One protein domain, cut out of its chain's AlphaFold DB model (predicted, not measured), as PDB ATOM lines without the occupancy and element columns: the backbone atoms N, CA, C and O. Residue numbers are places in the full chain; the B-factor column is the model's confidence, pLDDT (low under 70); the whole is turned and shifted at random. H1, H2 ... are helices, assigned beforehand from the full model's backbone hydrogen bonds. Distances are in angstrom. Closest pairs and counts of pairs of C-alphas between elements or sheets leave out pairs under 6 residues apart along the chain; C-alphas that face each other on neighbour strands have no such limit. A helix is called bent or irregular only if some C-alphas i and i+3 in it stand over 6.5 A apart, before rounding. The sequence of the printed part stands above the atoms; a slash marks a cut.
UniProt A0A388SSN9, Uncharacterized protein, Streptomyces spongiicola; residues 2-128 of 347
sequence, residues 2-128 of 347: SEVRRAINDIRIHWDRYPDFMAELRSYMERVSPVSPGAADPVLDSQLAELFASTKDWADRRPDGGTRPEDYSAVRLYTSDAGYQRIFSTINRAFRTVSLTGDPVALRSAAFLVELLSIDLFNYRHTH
ATOM      1  N   SER A   2     124.133 112.800 165.136       74.50
ATOM      2  CA  SER A   2     124.061 111.420 165.646       74.50
ATOM      3  C   SER A   2     124.779 110.409 164.750       74.50
ATOM      4  O   SER A   2     125.496 109.545 165.239       74.50
ATOM      5  N   GLU A   3     124.629 110.553 163.437       78.06
ATOM      6  CA  GLU A   3     125.190 109.671 162.410       78.06
ATOM      7  C   GLU A   3     126.713 109.779 162.383       78.06
ATOM      8  O   GLU A   3     127.410 108.772 162.361       78.06
ATOM      9  N   VAL A   4     127.233 111.008 162.453       79.44
ATOM     10  CA  VAL A   4     128.678 111.253 162.459       79.44
ATOM     11  C   VAL A   4     129.317 110.727 163.740       79.44
ATOM     12  O   VAL A   4     130.359 110.087 163.687       79.44
ATOM     13  N   ARG A   5     128.660 110.915 164.894       79.12
ATOM     14  CA  ARG A   5     129.102 110.306 166.160       79.12
ATOM     15  C   ARG A   5     129.094 108.783 166.087       79.12
ATOM     16  O   ARG A   5     130.027 108.157 166.572       79.12
ATOM     17  N   ARG A   6     128.072 108.188 165.460       83.38
ATOM     18  CA  ARG A   6     128.010 106.739 165.239       83.38
ATOM     19  C   ARG A   6     129.167 106.264 164.360       83.38
ATOM     20  O   ARG A   6     129.786 105.275 164.715       83.38
ATOM     21  N   ALA A   7     129.485 106.981 163.282       86.44
ATOM     22  CA  ALA A   7     130.620 106.660 162.417       86.44
ATOM     23  C   ALA A   7     131.965 106.767 163.159       86.44
ATOM     24  O   ALA A   7     132.788 105.869 163.047       86.44
ATOM     25  N   ILE A   8     132.171 107.817 163.962       86.94
ATOM     26  CA  ILE A   8     133.377 107.964 164.796       86.94
ATOM     27  C   ILE A   8     133.486 106.815 165.809       86.94
ATOM     28  O   ILE A   8     134.550 106.221 165.951       86.94
ATOM     29  N   ASN A   9     132.389 106.468 166.491       86.19
ATOM     30  CA  ASN A   9     132.376 105.347 167.432       86.19
ATOM     31  C   ASN A   9     132.674 104.011 166.735       86.19
ATOM     32  O   ASN A   9     133.460 103.232 167.260       86.19
ATOM     33  N   ASP A  10     132.072 103.764 165.568       89.38
ATOM     34  CA  ASP A  10     132.312 102.569 164.747       89.38
ATOM     35  C   ASP A  10     133.799 102.432 164.398       89.38
ATOM     36  O   ASP A  10     134.408 101.402 164.675       89.38
ATOM     37  N   ILE A  11     134.416 103.513 163.912       91.50
ATOM     38  CA  ILE A  11     135.851 103.573 163.609       91.50
ATOM     39  C   ILE A  11     136.701 103.272 164.849       91.50
ATOM     40  O   ILE A  11     137.628 102.471 164.778       91.50
ATOM     41  N   ARG A  12     136.404 103.909 165.989       90.00
ATOM     42  CA  ARG A  12     137.194 103.761 167.226       90.00
ATOM     43  C   ARG A  12     137.095 102.359 167.826       90.00
ATOM     44  O   ARG A  12     138.088 101.861 168.347       90.00
ATOM     45  N   ILE A  13     135.917 101.735 167.769       89.56
ATOM     46  CA  ILE A  13     135.696 100.364 168.258       89.56
ATOM     47  C   ILE A  13     136.386  99.352 167.341       89.56
ATOM     48  O   ILE A  13     136.942  98.373 167.832       89.56
ATOM     49  N   HIS A  14     136.370  99.604 166.034       92.44
ATOM     50  CA  HIS A  14     136.917  98.712 165.017       92.44
ATOM     51  C   HIS A  14     138.267  99.190 164.470       92.44
ATOM     52  O   HIS A  14     138.539  99.062 163.277       92.44
ATOM     53  N   TRP A  15     139.124  99.760 165.327       92.00
ATOM     54  CA  TRP A  15     140.446 100.254 164.911       92.00
ATOM     55  C   TRP A  15     141.354  99.136 164.371       92.00
ATOM     56  O   TRP A  15     142.264  99.395 163.591       92.00
ATOM     57  N   ASP A  16     141.064  97.874 164.701       92.12
ATOM     58  CA  ASP A  16     141.681  96.687 164.098       92.12
ATOM     59  C   ASP A  16     141.476  96.611 162.572       92.12
ATOM     60  O   ASP A  16     142.300  96.034 161.862       92.12
ATOM     61  N   ARG A  17     140.429  97.263 162.052       95.00
ATOM     62  CA  ARG A  17     140.117  97.386 160.620       95.00
ATOM     63  C   ARG A  17     140.741  98.621 159.966       95.00
ATOM     64  O   ARG A  17     140.309  99.031 158.889       95.00
ATOM     65  N   TYR A  18     141.770  99.215 160.573       95.12
ATOM     66  CA  TYR A  18     142.481 100.376 160.024       95.12
ATOM     67  C   TYR A  18     142.848 100.242 158.530       95.12
ATOM     68  O   TYR A  18     142.585 101.190 157.784       95.12
ATOM     69  N   PRO A  19     143.388  99.100 158.039       96.56
ATOM     70  CA  PRO A  19     143.697  98.948 156.616       96.56
ATOM     71  C   PRO A  19     142.465  99.076 155.710       96.56
ATOM     72  O   PRO A  19     142.561  99.684 154.643       96.56
ATOM     73  N   ASP A  20     141.304  98.572 156.149       96.56
ATOM     74  CA  ASP A  20     140.041  98.693 155.412       96.56
ATOM     75  C   ASP A  20     139.614 100.162 155.327       96.56
ATOM     76  O   ASP A  20     139.301 100.662 154.248       96.56
ATOM     77  N   PHE A  21     139.641 100.879 156.457       96.56
ATOM     78  CA  PHE A  21     139.274 102.297 156.499       96.56
ATOM     79  C   PHE A  21     140.205 103.161 155.646       96.56
ATOM     80  O   PHE A  21     139.746 104.087 154.974       96.56
ATOM     81  N   MET A  22     141.501 102.843 155.621       97.06
ATOM     82  CA  MET A  22     142.472 103.540 154.780       97.06
ATOM     83  C   MET A  22     142.245 103.269 153.287       97.06
ATOM     84  O   MET A  22     142.319 104.193 152.475       97.06
ATOM     85  N   ALA A  23     141.926 102.026 152.916       96.06
ATOM     86  CA  ALA A  23     141.587 101.671 151.541       96.06
ATOM     87  C   ALA A  23     140.310 102.387 151.069       96.06
ATOM     88  O   ALA A  23     140.292 102.969 149.983       96.06
ATOM     89  N   GLU A  24     139.269 102.418 151.908       95.12
ATOM     90  CA  GLU A  24     138.033 103.152 151.625       95.12
ATOM     91  C   GLU A  24     138.280 104.655 151.460       95.12
ATOM     92  O   GLU A  24     137.803 105.252 150.490       95.12
ATOM     93  N   LEU A  25     139.064 105.258 152.361       95.69
ATOM     94  CA  LEU A  25     139.433 106.668 152.282       95.69
ATOM     95  C   LEU A  25     140.165 106.980 150.973       95.69
ATOM     96  O   LEU A  25     139.813 107.951 150.302       95.69
ATOM     97  N   ARG A  26     141.138 106.146 150.581       94.81
ATOM     98  CA  ARG A  26     141.870 106.295 149.314       94.81
ATOM     99  C   ARG A  26     140.915 106.289 148.123       94.81
ATOM    100  O   ARG A  26     140.872 107.266 147.374       94.81
ATOM    101  N   SER A  27     140.093 105.246 147.994       92.50
ATOM    102  CA  SER A  27     139.120 105.133 146.899       92.50
ATOM    103  C   SER A  27     138.129 106.298 146.881       92.50
ATOM    104  O   SER A  27     137.747 106.788 145.815       92.50
ATOM    105  N   TYR A  28     137.716 106.784 148.054       91.44
ATOM    106  CA  TYR A  28     136.840 107.944 148.152       91.44
ATOM    107  C   TYR A  28     137.531 109.224 147.665       91.44
ATOM    108  O   TYR A  28     136.969 109.921 146.819       91.44
ATOM    109  N   MET A  29     138.748 109.513 148.144       90.75
ATOM    110  CA  MET A  29     139.530 110.703 147.777       90.75
ATOM    111  C   MET A  29     139.886 110.746 146.284       90.75
ATOM    112  O   MET A  29     139.927 111.831 145.698       90.75
ATOM    113  N   GLU A  30     140.115 109.588 145.662       87.69
ATOM    114  CA  GLU A  30     140.314 109.446 144.214       87.69
ATOM    115  C   GLU A  30     139.030 109.777 143.444       87.69
ATOM    116  O   GLU A  30     139.044 110.602 142.531       87.69
ATOM    117  N   ARG A  31     137.889 109.215 143.869       84.94
ATOM    118  CA  ARG A  31     136.574 109.427 143.239       84.94
ATOM    119  C   ARG A  31     136.086 110.872 143.319       84.94
ATOM    120  O   ARG A  31     135.348 111.323 142.442       84.94
ATOM    121  N   VAL A  32     136.415 111.586 144.396       80.69
ATOM    122  CA  VAL A  32     135.927 112.955 144.628       80.69
ATOM    123  C   VAL A  32     136.870 114.051 144.155       80.69
ATOM    124  O   VAL A  32     136.505 115.223 144.259       80.69
ATOM    125  N   SER A  33     138.034 113.684 143.619       69.06
ATOM    126  CA  SER A  33     139.043 114.625 143.145       69.06
ATOM    127  C   SER A  33     138.471 115.596 142.103       69.06
ATOM    128  O   SER A  33     138.036 115.152 141.040       69.06
ATOM    129  N   PRO A  34     138.501 116.916 142.354       59.22
ATOM    130  CA  PRO A  34     138.182 117.916 141.338       59.22
ATOM    131  C   PRO A  34     139.341 118.140 140.351       59.22
ATOM    132  O   PRO A  34     139.188 118.905 139.402       59.22
ATOM    133  N   VAL A  35     140.506 117.515 140.574       57.03
ATOM    134  CA  VAL A  35     141.675 117.668 139.703       57.03
ATOM    135  C   VAL A  35     141.390 116.957 138.384       57.03
ATOM    136  O   VAL A  35     141.204 115.740 138.364       57.03
ATOM    137  N   SER A  36     141.343 117.727 137.293       47.91
ATOM    138  CA  SER A  36     141.228 117.196 135.936       47.91
ATOM    139  C   SER A  36     142.254 116.079 135.722       47.91
ATOM    140  O   SER A  36     143.431 116.289 136.033       47.91
ATOM    141  N   PRO A  37     141.860 114.915 135.176       43.41
ATOM    142  CA  PRO A  37     142.813 113.880 134.798       43.41
ATOM    143  C   PRO A  37     143.776 114.466 133.754       43.41
ATOM    144  O   PRO A  37     143.393 114.660 132.603       43.41
ATOM    145  N   GLY A  38     144.997 114.836 134.163       44.88
ATOM    146  CA  GLY A  38     146.002 115.395 133.250       44.88
ATOM    147  C   GLY A  38     147.078 116.313 133.841       44.88
ATOM    148  O   GLY A  38     148.109 116.477 133.199       44.88
ATOM    149  N   ALA A  39     146.905 116.885 135.038       59.06
ATOM    150  CA  ALA A  39     147.974 117.635 135.709       59.06
ATOM    151  C   ALA A  39     148.543 116.791 136.856       59.06
ATOM    152  O   ALA A  39     147.967 116.753 137.940       59.06
ATOM    153  N   ALA A  40     149.634 116.066 136.594       69.06
ATOM    154  CA  ALA A  40     150.370 115.384 137.652       69.06
ATOM    155  C   ALA A  40     150.934 116.437 138.619       69.06
ATOM    156  O   ALA A  40     151.633 117.353 138.182       69.06
ATOM    157  N   ASP A  41     150.630 116.303 139.908       83.94
ATOM    158  CA  ASP A  41     151.245 117.079 140.985       83.94
ATOM    159  C   ASP A  41     152.058 116.101 141.845       83.94
ATOM    160  O   ASP A  41     151.517 115.498 142.776       83.94
ATOM    161  N   PRO A  42     153.356 115.907 141.535       86.88
ATOM    162  CA  PRO A  42     154.189 114.932 142.232       86.88
ATOM    163  C   PRO A  42     154.293 115.189 143.738       86.88
ATOM    164  O   PRO A  42     154.522 114.254 144.504       86.88
ATOM    165  N   VAL A  43     154.138 116.446 144.172       88.19
ATOM    166  CA  VAL A  43     154.190 116.807 145.593       88.19
ATOM    167  C   VAL A  43     152.927 116.316 146.285       88.19
ATOM    168  O   VAL A  43     153.024 115.630 147.303       88.19
ATOM    169  N   LEU A  44     151.753 116.604 145.715       89.81
ATOM    170  CA  LEU A  44     150.486 116.099 146.243       89.81
ATOM    171  C   LEU A  44     150.449 114.565 146.245       89.81
ATOM    172  O   LEU A  44     150.032 113.972 147.239       89.81
ATOM    173  N   ASP A  45     150.906 113.927 145.168       90.44
ATOM    174  CA  ASP A  45     150.926 112.467 145.049       90.44
ATOM    175  C   ASP A  45     151.836 111.829 146.110       90.44
ATOM    176  O   ASP A  45     151.447 110.847 146.744       90.44
ATOM    177  N   SER A  46     153.006 112.423 146.372       92.25
ATOM    178  CA  SER A  46     153.903 111.983 147.448       92.25
ATOM    179  C   SER A  46     153.259 112.144 148.827       92.25
ATOM    180  O   SER A  46     153.289 111.214 149.629       92.25
ATOM    181  N   GLN A  47     152.629 113.290 149.106       92.94
ATOM    182  CA  GLN A  47     151.960 113.537 150.390       92.94
ATOM    183  C   GLN A  47     150.774 112.587 150.620       92.94
ATOM    184  O   GLN A  47     150.553 112.115 151.736       92.94
ATOM    185  N   LEU A  48     150.014 112.274 149.567       93.69
ATOM    186  CA  LEU A  48     148.938 111.285 149.623       93.69
ATOM    187  C   LEU A  48     149.488 109.870 149.831       93.69
ATOM    188  O   LEU A  48     148.935 109.119 150.631       93.69
ATOM    189  N   ALA A  49     150.581 109.508 149.156       93.94
ATOM    190  CA  ALA A  49     151.237 108.219 149.354       93.94
ATOM    191  C   ALA A  49     151.733 108.052 150.799       93.94
ATOM    192  O   ALA A  49     151.508 106.997 151.391       93.94
ATOM    193  N   GLU A  50     152.329 109.095 151.387       94.44
ATOM    194  CA  GLU A  50     152.722 109.122 152.801       94.44
ATOM    195  C   GLU A  50     151.516 108.921 153.726       94.44
ATOM    196  O   GLU A  50     151.541 108.034 154.581       94.44
ATOM    197  N   LEU A  51     150.425 109.671 153.516       95.56
ATOM    198  CA  LEU A  51     149.191 109.502 154.288       95.56
ATOM    199  C   LEU A  51     148.666 108.065 154.200       95.56
ATOM    200  O   LEU A  51     148.330 107.467 155.222       95.56
ATOM    201  N   PHE A  52     148.596 107.488 153.000       95.75
ATOM    202  CA  PHE A  52     148.015 106.159 152.815       95.75
ATOM    203  C   PHE A  52     148.939 105.002 153.210       95.75
ATOM    204  O   PHE A  52     148.460 103.874 153.323       95.75
ATOM    205  N   ALA A  53     150.238 105.253 153.371       93.81
ATOM    206  CA  ALA A  53     151.192 104.303 153.936       93.81
ATOM    207  C   ALA A  53     151.274 104.404 155.469       93.81
ATOM    208  O   ALA A  53     151.862 103.530 156.109       93.81
ATOM    209  N   SER A  54     150.700 105.459 156.059       92.75
ATOM    210  CA  SER A  54     150.735 105.675 157.499       92.75
ATOM    211  C   SER A  54     149.905 104.659 158.277       92.75
ATOM    212  O   SER A  54     148.932 104.088 157.790       92.75
ATOM    213  N   THR A  55     150.294 104.444 159.530       91.69
ATOM    214  CA  THR A  55     149.445 103.841 160.558       91.69
ATOM    215  C   THR A  55     149.495 104.761 161.761       91.69
ATOM    216  O   THR A  55     150.580 105.116 162.222       91.69
ATOM    217  N   LYS A  56     148.327 105.189 162.234       91.12
ATOM    218  CA  LYS A  56     148.221 106.185 163.297       91.12
ATOM    219  C   LYS A  56     147.700 105.537 164.566       91.12
ATOM    220  O   LYS A  56     146.711 104.821 164.529       91.12
ATOM    221  N   ASP A  57     148.342 105.854 165.681       89.94
ATOM    222  CA  ASP A  57     147.907 105.474 167.020       89.94
ATOM    223  C   ASP A  57     148.090 106.662 167.961       89.94
ATOM    224  O   ASP A  57     149.044 107.441 167.824       89.94
ATOM    225  N   TRP A  58     147.184 106.783 168.931       90.06
ATOM    226  CA  TRP A  58     147.266 107.777 169.998       90.06
ATOM    227  C   TRP A  58     148.521 107.518 170.838       90.06
ATOM    228  O   TRP A  58     148.751 106.389 171.275       90.06
ATOM    229  N   ALA A  59     149.353 108.541 171.039       88.56
ATOM    230  CA  ALA A  59     150.674 108.403 171.656       88.56
ATOM    231  C   ALA A  59     150.634 107.748 173.051       88.56
ATOM    232  O   ALA A  59     151.490 106.928 173.369       88.56
ATOM    233  N   ASP A  60     149.599 108.026 173.847       85.25
ATOM    234  CA  ASP A  60     149.390 107.471 175.192       85.25
ATOM    235  C   ASP A  60     148.876 106.016 175.195       85.25
ATOM    236  O   ASP A  60     148.718 105.408 176.255       85.25
ATOM    237  N   ARG A  61     148.598 105.450 174.015       82.44
ATOM    238  CA  ARG A  61     148.065 104.093 173.818       82.44
ATOM    239  C   ARG A  61     149.054 103.145 173.162       82.44
ATOM    240  O   ARG A  61     148.751 101.959 173.032       82.44
ATOM    241  N   ARG A  62     150.217 103.637 172.734       81.44
ATOM    242  CA  ARG A  62     151.169 102.807 172.000       81.44
ATOM    243  C   ARG A  62     151.804 101.761 172.920       81.44
ATOM    244  O   ARG A  62     152.331 102.116 173.974       81.44
ATOM    245  N   PRO A  63     151.817 100.478 172.519       69.12
ATOM    246  CA  PRO A  63     152.402  99.409 173.326       69.12
ATOM    247  C   PRO A  63     153.932  99.504 173.421       69.12
ATOM    248  O   PRO A  63     154.527  98.931 174.328       69.12
ATOM    249  N   ASP A  64     154.569 100.226 172.500       70.25
ATOM    250  CA  ASP A  64     156.020 100.400 172.429       70.25
ATOM    251  C   ASP A  64     156.536 101.616 173.218       70.25
ATOM    252  O   ASP A  64     157.711 101.957 173.111       70.25
ATOM    253  N   GLY A  65     155.670 102.302 173.974       63.69
ATOM    254  CA  GLY A  65     156.050 103.482 174.749       63.69
ATOM    255  C   GLY A  65     156.488 104.684 173.902       63.69
ATOM    256  O   GLY A  65     157.184 105.553 174.419       63.69
ATOM    257  N   GLY A  66     156.113 104.741 172.615       63.91
ATOM    258  CA  GLY A  66     156.374 105.900 171.755       63.91
ATOM    259  C   GLY A  66     157.744 105.904 171.070       63.91
ATOM    260  O   GLY A  66     158.235 106.964 170.696       63.91
ATOM    261  N   THR A  67     158.379 104.741 170.896       61.25
ATOM    262  CA  THR A  67     159.698 104.647 170.232       61.25
ATOM    263  C   THR A  67     159.655 104.826 168.711       61.25
ATOM    264  O   THR A  67     160.677 105.149 168.101       61.25
ATOM    265  N   ARG A  68     158.493 104.625 168.080       70.44
ATOM    266  CA  ARG A  68     158.316 104.865 166.641       70.44
ATOM    267  C   ARG A  68     158.408 106.359 166.303       70.44
ATOM    268  O   ARG A  68     157.837 107.171 167.030       70.44
ATOM    269  N   PRO A  69     159.061 106.725 165.181       76.00
ATOM    270  CA  PRO A  69     159.010 108.083 164.657       76.00
ATOM    271  C   PRO A  69     157.562 108.538 164.474       76.00
ATOM    272  O   PRO A  69     156.740 107.799 163.933       76.00
ATOM    273  N   GLU A  70     157.269 109.753 164.923       84.50
ATOM    274  CA  GLU A  70     155.949 110.344 164.750       84.50
ATOM    275  C   GLU A  70     155.691 110.660 163.277       84.50
ATOM    276  O   GLU A  70     156.492 111.333 162.621       84.50
ATOM    277  N   ASP A  71     154.547 110.203 162.776       90.56
ATOM    278  CA  ASP A  71     154.057 110.547 161.450       90.56
ATOM    279  C   ASP A  71     152.916 111.564 161.546       90.56
ATOM    280  O   ASP A  71     151.832 111.257 162.037       90.56
ATOM    281  N   TYR A  72     153.159 112.754 160.996       95.38
ATOM    282  CA  TYR A  72     152.206 113.864 160.932       95.38
ATOM    283  C   TYR A  72     151.661 114.101 159.515       95.38
ATOM    284  O   TYR A  72     151.315 115.230 159.154       95.38
ATOM    285  N   SER A  73     151.653 113.061 158.674       95.94
ATOM    286  CA  SER A  73     151.245 113.111 157.264       95.94
ATOM    287  C   SER A  73     149.867 113.737 157.020       95.94
ATOM    288  O   SER A  73     149.712 114.470 156.042       95.94
ATOM    289  N   ALA A  74     148.874 113.529 157.894       96.19
ATOM    290  CA  ALA A  74     147.535 114.081 157.687       96.19
ATOM    291  C   ALA A  74     147.529 115.596 157.911       96.19
ATOM    292  O   ALA A  74     146.975 116.333 157.094       96.19
ATOM    293  N   VAL A  75     148.182 116.076 158.978       95.88
ATOM    294  CA  VAL A  75     148.325 117.522 159.224       95.88
ATOM    295  C   VAL A  75     149.192 118.173 158.150       95.88
ATOM    296  O   VAL A  75     148.785 119.194 157.607       95.88
ATOM    297  N   ARG A  76     150.323 117.567 157.766       95.62
ATOM    298  CA  ARG A  76     151.184 118.085 156.684       95.62
ATOM    299  C   ARG A  76     150.422 118.237 155.371       95.62
ATOM    300  O   ARG A  76     150.511 119.292 154.744       95.62
ATOM    301  N   LEU A  77     149.637 117.223 154.997       94.75
ATOM    302  CA  LEU A  77     148.755 117.285 153.833       94.75
ATOM    303  C   LEU A  77     147.718 118.406 153.990       94.75
ATOM    304  O   LEU A  77     147.512 119.180 153.064       94.75
ATOM    305  N   TYR A  78     147.085 118.548 155.157       94.19
ATOM    306  CA  TYR A  78     146.108 119.619 155.389       94.19
ATOM    307  C   TYR A  78     146.706 121.025 155.273       94.19
ATOM    308  O   TYR A  78     146.028 121.933 154.802       94.19
ATOM    309  N   THR A  79     147.958 121.203 155.688       92.81
ATOM    310  CA  THR A  79     148.657 122.497 155.671       92.81
ATOM    311  C   THR A  79     149.351 122.820 154.342       92.81
ATOM    312  O   THR A  79     150.046 123.829 154.244       92.81
ATOM    313  N   SER A  80     149.203 121.977 153.312       91.81
ATOM    314  CA  SER A  80     149.640 122.292 151.947       91.81
ATOM    315  C   SER A  80     148.473 122.842 151.125       91.81
ATOM    316  O   SER A  80     147.324 122.486 151.366       91.81
ATOM    317  N   ASP A  81     148.734 123.684 150.122       87.38
ATOM    318  CA  ASP A  81     147.652 124.275 149.315       87.38
ATOM    319  C   ASP A  81     146.806 123.205 148.611       87.38
ATOM    320  O   ASP A  81     145.573 123.204 148.687       87.38
ATOM    321  N   ALA A  82     147.470 122.267 147.934       88.56
ATOM    322  CA  ALA A  82     146.809 121.202 147.190       88.56
ATOM    323  C   ALA A  82     146.131 120.186 148.127       88.56
ATOM    324  O   ALA A  82     145.002 119.748 147.873       88.56
ATOM    325  N   GLY A  83     146.787 119.841 149.237       89.94
ATOM    326  CA  GLY A  83     146.257 118.906 150.219       89.94
ATOM    327  C   GLY A  83     145.094 119.485 151.026       89.94
ATOM    328  O   GLY A  83     144.099 118.783 151.222       89.94
ATOM    329  N   TYR A  84     145.120 120.780 151.364       89.12
ATOM    330  CA  TYR A  84     143.979 121.504 151.932       89.12
ATOM    331  C   TYR A  84     142.756 121.382 151.024       89.12
ATOM    332  O   TYR A  84     141.693 120.961 151.481       89.12
ATOM    333  N   GLN A  85     142.890 121.690 149.728       86.62
ATOM    334  CA  GLN A  85     141.772 121.583 148.782       86.62
ATOM    335  C   GLN A  85     141.257 120.145 148.676       86.62
ATOM    336  O   GLN A  85     140.044 119.913 148.628       86.62
ATOM    337  N   ARG A  86     142.158 119.156 148.697       88.06
ATOM    338  CA  ARG A  86     141.785 117.740 148.666       88.06
ATOM    339  C   ARG A  86     141.030 117.312 149.927       88.06
ATOM    340  O   ARG A  86     139.965 116.707 149.815       88.06
ATOM    341  N   ILE A  87     141.526 117.639 151.117       89.56
ATOM    342  CA  ILE A  87     140.868 117.292 152.384       89.56
ATOM    343  C   ILE A  87     139.545 118.054 152.522       89.56
ATOM    344  O   ILE A  87     138.512 117.453 152.820       89.56
ATOM    345  N   PHE A  88     139.541 119.358 152.244       84.06
ATOM    346  CA  PHE A  88     138.350 120.199 152.328       84.06
ATOM    347  C   PHE A  88     137.248 119.725 151.376       84.06
ATOM    348  O   PHE A  88     136.091 119.638 151.787       84.06
ATOM    349  N   SER A  89     137.573 119.384 150.124       82.00
ATOM    350  CA  SER A  89     136.592 118.840 149.171       82.00
ATOM    351  C   SER A  89     136.053 117.476 149.611       82.00
ATOM    352  O   SER A  89     134.842 117.264 149.558       82.00
ATOM    353  N   THR A  90     136.919 116.596 150.123       86.44
ATOM    354  CA  THR A  90     136.549 115.280 150.672       86.44
ATOM    355  C   THR A  90     135.546 115.422 151.820       86.44
ATOM    356  O   THR A  90     134.455 114.851 151.774       86.44
ATOM    357  N   ILE A  91     135.870 116.253 152.814       85.56
ATOM    358  CA  ILE A  91     135.033 116.490 153.995       85.56
ATOM    359  C   ILE A  91     133.717 117.181 153.610       85.56
ATOM    360  O   ILE A  91     132.637 116.730 154.002       85.56
ATOM    361  N   ASN A  92     133.764 118.254 152.813       79.44
ATOM    362  CA  ASN A  92     132.547 118.977 152.442       79.44
ATOM    363  C   ASN A  92     131.616 118.149 151.567       79.44
ATOM    364  O   ASN A  92     130.405 118.249 151.736       79.44
ATOM    365  N   ARG A  93     132.133 117.340 150.638       80.81
ATOM    366  CA  ARG A  93     131.278 116.509 149.786       80.81
ATOM    367  C   ARG A  93     130.566 115.431 150.594       80.81
ATOM    368  O   ARG A  93     129.388 115.191 150.345       80.81
ATOM    369  N   ALA A  94     131.236 114.841 151.583       80.25
ATOM    370  CA  ALA A  94     130.603 113.907 152.505       80.25
ATOM    371  C   ALA A  94     129.499 114.589 153.332       80.25
ATOM    372  O   ALA A  94     128.393 114.062 153.427       80.25
ATOM    373  N   PHE A  95     129.755 115.790 153.866       74.38
ATOM    374  CA  PHE A  95     128.819 116.462 154.775       74.38
ATOM    375  C   PHE A  95     127.725 117.319 154.114       74.38
ATOM    376  O   PHE A  95     126.737 117.632 154.773       74.38
ATOM    377  N   ARG A  96     127.860 117.703 152.836       65.75
ATOM    378  CA  ARG A  96     126.883 118.545 152.107       65.75
ATOM    379  C   ARG A  96     125.928 117.766 151.196       65.75
ATOM    380  O   ARG A  96     125.109 118.384 150.518       65.75
ATOM    381  N   THR A  97     126.013 116.436 151.136       59.00
ATOM    382  CA  THR A  97     125.015 115.644 150.401       59.00
ATOM    383  C   THR A  97     123.647 115.770 151.083       59.00
ATOM    384  O   THR A  97     123.553 115.745 152.307       59.00
ATOM    385  N   VAL A  98     122.580 115.932 150.282       49.66
ATOM    386  CA  VAL A  98     121.183 116.221 150.707       49.66
ATOM    387  C   VAL A  98     120.647 115.218 151.745       49.66
ATOM    388  O   VAL A  98     119.680 115.481 152.452       49.66
ATOM    389  N   SER A  99     121.329 114.086 151.896       58.75
ATOM    390  CA  SER A  99     121.196 113.178 153.018       58.75
ATOM    391  C   SER A  99     122.591 112.754 153.487       58.75
ATOM    392  O   SER A  99     123.282 112.043 152.762       58.75
ATOM    393  N   LEU A 100     122.976 113.115 154.720       59.62
ATOM    394  CA  LEU A 100     124.186 112.600 155.392       59.62
ATOM    395  C   LEU A 100     124.235 111.058 155.437       59.62
ATOM    396  O   LEU A 100     125.293 110.478 155.657       59.62
ATOM    397  N   THR A 101     123.091 110.394 155.240       59.88
ATOM    398  CA  THR A 101     122.945 108.932 155.198       59.88
ATOM    399  C   THR A 101     122.945 108.349 153.782       59.88
ATOM    400  O   THR A 101     122.895 107.133 153.639       59.88
ATOM    401  N   GLY A 102     122.979 109.183 152.737       68.69
ATOM    402  CA  GLY A 102     122.901 108.742 151.341       68.69
ATOM    403  C   GLY A 102     124.152 108.008 150.842       68.69
ATOM    404  O   GLY A 102     124.051 107.208 149.918       68.69
ATOM    405  N   ASP A 103     125.310 108.244 151.466       83.19
ATOM    406  CA  ASP A 103     126.558 107.517 151.201       83.19
ATOM    407  C   ASP A 103     127.295 107.234 152.531       83.19
ATOM    408  O   ASP A 103     128.098 108.050 152.997       83.19
ATOM    409  N   PRO A 104     127.021 106.083 153.180       86.31
ATOM    410  CA  PRO A 104     127.672 105.698 154.432       86.31
ATOM    411  C   PRO A 104     129.199 105.587 154.325       86.31
ATOM    412  O   PRO A 104     129.896 105.847 155.306       86.31
ATOM    413  N   VAL A 105     129.725 105.231 153.146       87.75
ATOM    414  CA  VAL A 105     131.173 105.126 152.905       87.75
ATOM    415  C   VAL A 105     131.798 106.515 152.876       87.75
ATOM    416  O   VAL A 105     132.837 106.724 153.498       87.75
ATOM    417  N   ALA A 106     131.154 107.488 152.223       88.00
ATOM    418  CA  ALA A 106     131.602 108.881 152.242       88.00
ATOM    419  C   ALA A 106     131.636 109.447 153.667       88.00
ATOM    420  O   ALA A 106     132.626 110.062 154.065       88.00
ATOM    421  N   LEU A 107     130.574 109.208 154.446       88.94
ATOM    422  CA  LEU A 107     130.501 109.648 155.837       88.94
ATOM    423  C   LEU A 107     131.616 109.020 156.685       88.94
ATOM    424  O   LEU A 107     132.298 109.736 157.417       88.94
ATOM    425  N   ARG A 108     131.821 107.701 156.571       90.94
ATOM    426  CA  ARG A 108     132.878 106.989 157.302       90.94
ATOM    427  C   ARG A 108     134.272 107.442 156.873       90.94
ATOM    428  O   ARG A 108     135.099 107.693 157.738       90.94
ATOM    429  N   SER A 109     134.509 107.646 155.578       92.75
ATOM    430  CA  SER A 109     135.787 108.150 155.055       92.75
ATOM    431  C   SER A 109     136.103 109.551 155.584       92.75
ATOM    432  O   SER A 109     137.212 109.805 156.045       92.75
ATOM    433  N   ALA A 110     135.126 110.464 155.582       91.25
ATOM    434  CA  ALA A 110     135.312 111.806 156.133       91.25
ATOM    435  C   ALA A 110     135.517 111.789 157.655       91.25
ATOM    436  O   ALA A 110     136.387 112.498 158.158       91.25
ATOM    437  N   ALA A 111     134.759 110.965 158.388       91.44
ATOM    438  CA  ALA A 111     134.954 110.779 159.824       91.44
ATOM    439  C   ALA A 111     136.349 110.211 160.130       91.44
ATOM    440  O   ALA A 111     137.038 110.741 160.996       91.44
ATOM    441  N   PHE A 112     136.798 109.206 159.376       94.31
ATOM    442  CA  PHE A 112     138.123 108.608 159.527       94.31
ATOM    443  C   PHE A 112     139.235 109.618 159.245       94.31
ATOM    444  O   PHE A 112     140.152 109.749 160.045       94.31
ATOM    445  N   LEU A 113     139.119 110.419 158.182       94.75
ATOM    446  CA  LEU A 113     140.075 111.490 157.892       94.75
ATOM    447  C   LEU A 113     140.155 112.531 159.026       94.75
ATOM    448  O   LEU A 113     141.248 112.975 159.379       94.75
ATOM    449  N   VAL A 114     139.020 112.893 159.636       92.56
ATOM    450  CA  VAL A 114     138.996 113.766 160.822       92.56
ATOM    451  C   VAL A 114     139.674 113.101 162.025       92.56
ATOM    452  O   VAL A 114     140.372 113.790 162.769       92.56
ATOM    453  N   GLU A 115     139.516 111.789 162.213       93.50
ATOM    454  CA  GLU A 115     140.222 111.037 163.260       93.50
ATOM    455  C   GLU A 115     141.738 111.003 163.012       93.50
ATOM    456  O   GLU A 115     142.497 111.258 163.943       93.50
ATOM    457  N   LEU A 116     142.196 110.795 161.771       95.75
ATOM    458  CA  LEU A 116     143.626 110.836 161.427       95.75
ATOM    459  C   LEU A 116     144.248 112.201 161.760       95.75
ATOM    460  O   LEU A 116     145.298 112.263 162.395       95.75
ATOM    461  N   LEU A 117     143.571 113.296 161.394       95.56
ATOM    462  CA  LEU A 117     143.997 114.655 161.748       95.56
ATOM    463  C   LEU A 117     143.988 114.877 163.267       95.56
ATOM    464  O   LEU A 117     144.871 115.533 163.809       95.56
ATOM    465  N   SER A 118     142.989 114.331 163.960       94.50
ATOM    466  CA  SER A 118     142.860 114.438 165.416       94.50
ATOM    467  C   SER A 118     144.011 113.723 166.134       94.50
ATOM    468  O   SER A 118     144.576 114.286 167.071       94.50
ATOM    469  N   ILE A 119     144.402 112.535 165.662       94.38
ATOM    470  CA  ILE A 119     145.542 111.778 166.191       94.38
ATOM    471  C   ILE A 119     146.853 112.531 165.952       94.38
ATOM    472  O   ILE A 119     147.632 112.677 166.889       94.38
ATOM    473  N   ASP A 120     147.078 113.067 164.749       96.06
ATOM    474  CA  ASP A 120     148.281 113.859 164.455       96.06
ATOM    475  C   ASP A 120     148.400 115.069 165.387       96.06
ATOM    476  O   ASP A 120     149.458 115.295 165.972       96.06
ATOM    477  N   LEU A 121     147.309 115.821 165.578       95.69
ATOM    478  CA  LEU A 121     147.294 116.972 166.481       95.69
ATOM    479  C   LEU A 121     147.557 116.563 167.929       95.69
ATOM    480  O   LEU A 121     148.352 117.215 168.608       95.69
ATOM    481  N   PHE A 122     146.919 115.485 168.398       94.31
ATOM    482  CA  PHE A 122     147.131 114.956 169.742       94.31
ATOM    483  C   PHE A 122     148.584 114.517 169.950       94.31
ATOM    484  O   PHE A 122     149.208 114.918 170.931       94.31
ATOM    485  N   ASN A 123     149.143 113.741 169.025       94.19
ATOM    486  CA  ASN A 123     150.513 113.244 169.115       94.19
ATOM    487  C   ASN A 123     151.527 114.393 169.036       94.19
ATOM    488  O   ASN A 123     152.508 114.406 169.781       94.19
ATOM    489  N   TYR A 124     151.261 115.403 168.200       94.94
ATOM    490  CA  TYR A 124     152.126 116.570 168.080       94.94
ATOM    491  C   TYR A 124     152.184 117.359 169.389       94.94
ATOM    492  O   TYR A 124     153.277 117.581 169.908       94.94
ATOM    493  N   ARG A 125     151.033 117.706 169.992       93.62
ATOM    494  CA  ARG A 125     151.018 118.385 171.304       93.62
ATOM    495  C   ARG A 125     151.620 117.530 172.422       93.62
ATOM    496  O   ARG A 125     152.226 118.070 173.339       93.62
ATOM    497  N   HIS A 126     151.462 116.208 172.352       90.50
ATOM    498  CA  HIS A 126     151.972 115.289 173.367       90.50
ATOM    499  C   HIS A 126     153.505 115.254 173.376       90.50
ATOM    500  O   HIS A 126     154.122 115.174 174.434       90.50
ATOM    501  N   THR A 127     154.120 115.356 172.198       90.38
ATOM    502  CA  THR A 127     155.578 115.316 172.024       90.38
ATOM    503  C   THR A 127     156.228 116.703 172.045       90.38
ATOM    504  O   THR A 127     157.397 116.829 172.408       90.38
ATOM    505  N   HIS A 128     155.484 117.765 171.716       91.62
ATOM    506  CA  HIS A 128     155.987 119.136 171.633       91.62
ATOM    507  C   HIS A 128     155.328 120.030 172.683       91.62
ATOM    508  O   HIS A 128     154.279 120.626 172.448       91.62
TER     509      HIS A 128
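What this domain is: This is residues 2 to 128 of the 347 residues of an uncharacterized protein of Streptomyces spongiicola (UniProt A0A388SSN9). This is a cluster of crossed helices built on one long helix, H6, with H1, H2, H4 and H5 packed across it at differing angles. H3 lies away from H6 and packs on H4, while residues 54 to 72 form a wide loop without a named element. The printed part has 127 residues with six named helices, H1 to H6 in order, and no named strand, an all-helix class. It is compact, with a radius of gyration of the C-alphas of 14.8 A and spans of 42 by 37 by 22 A.

How they stand to each other: H1, residues 2 to 13, touches residues 107 to 115 of H6, residues 104 to 127, at a steep tilt of 61 degrees; their closest C-alphas, Ala 7 and Arg 108, are 5.6 A apart. H2, residues 15 to 31, touches H6 at a steep tilt of 64 degrees, with the closest C-alphas, Leu 25 and Ser 109, 4.8 A apart. H3, residues 42 to 53, forms a helical hairpin with H2, which it only just touches, with 3 pairs of C-alphas within 8 A; the closest are Met 22 and Phe 52, 6.4 A apart. H4, residues 73 to 78, touches H3, closest at C-alphas Leu 51 and Ser 73, 5.1 A. H5, residues 81 to 95, touches H6 at a steep tilt of 48 degrees, closest at C-alphas Ala 94 and Ala 106, 5.1 A. H1 and H5 are apart. Every O i to N i+4 pair is within hydrogen-bond range in H1, H3, H4, H5 and H6; in H2 11 of 13 are.

Where its parts are: H1 begins at C-alpha 2, (124.061, 111.420, 165.646). H2, 23.8 A long, is irregular, with C-alphas 16 and 19 8.1 A apart. H5 is 21.1 A long. H6, 34.4 A long, ends at C-alpha 127, (155.578, 115.316, 172.024).

The domain as a whole: The C-alphas of Thr 67 and Val 98 are farthest apart, 44.7 A. The printed part has no cut, and the link from H3 to H4 is long. pLDDT is under 70 at residues 33 to 40, 63, 65 to 67 and 96 to 102.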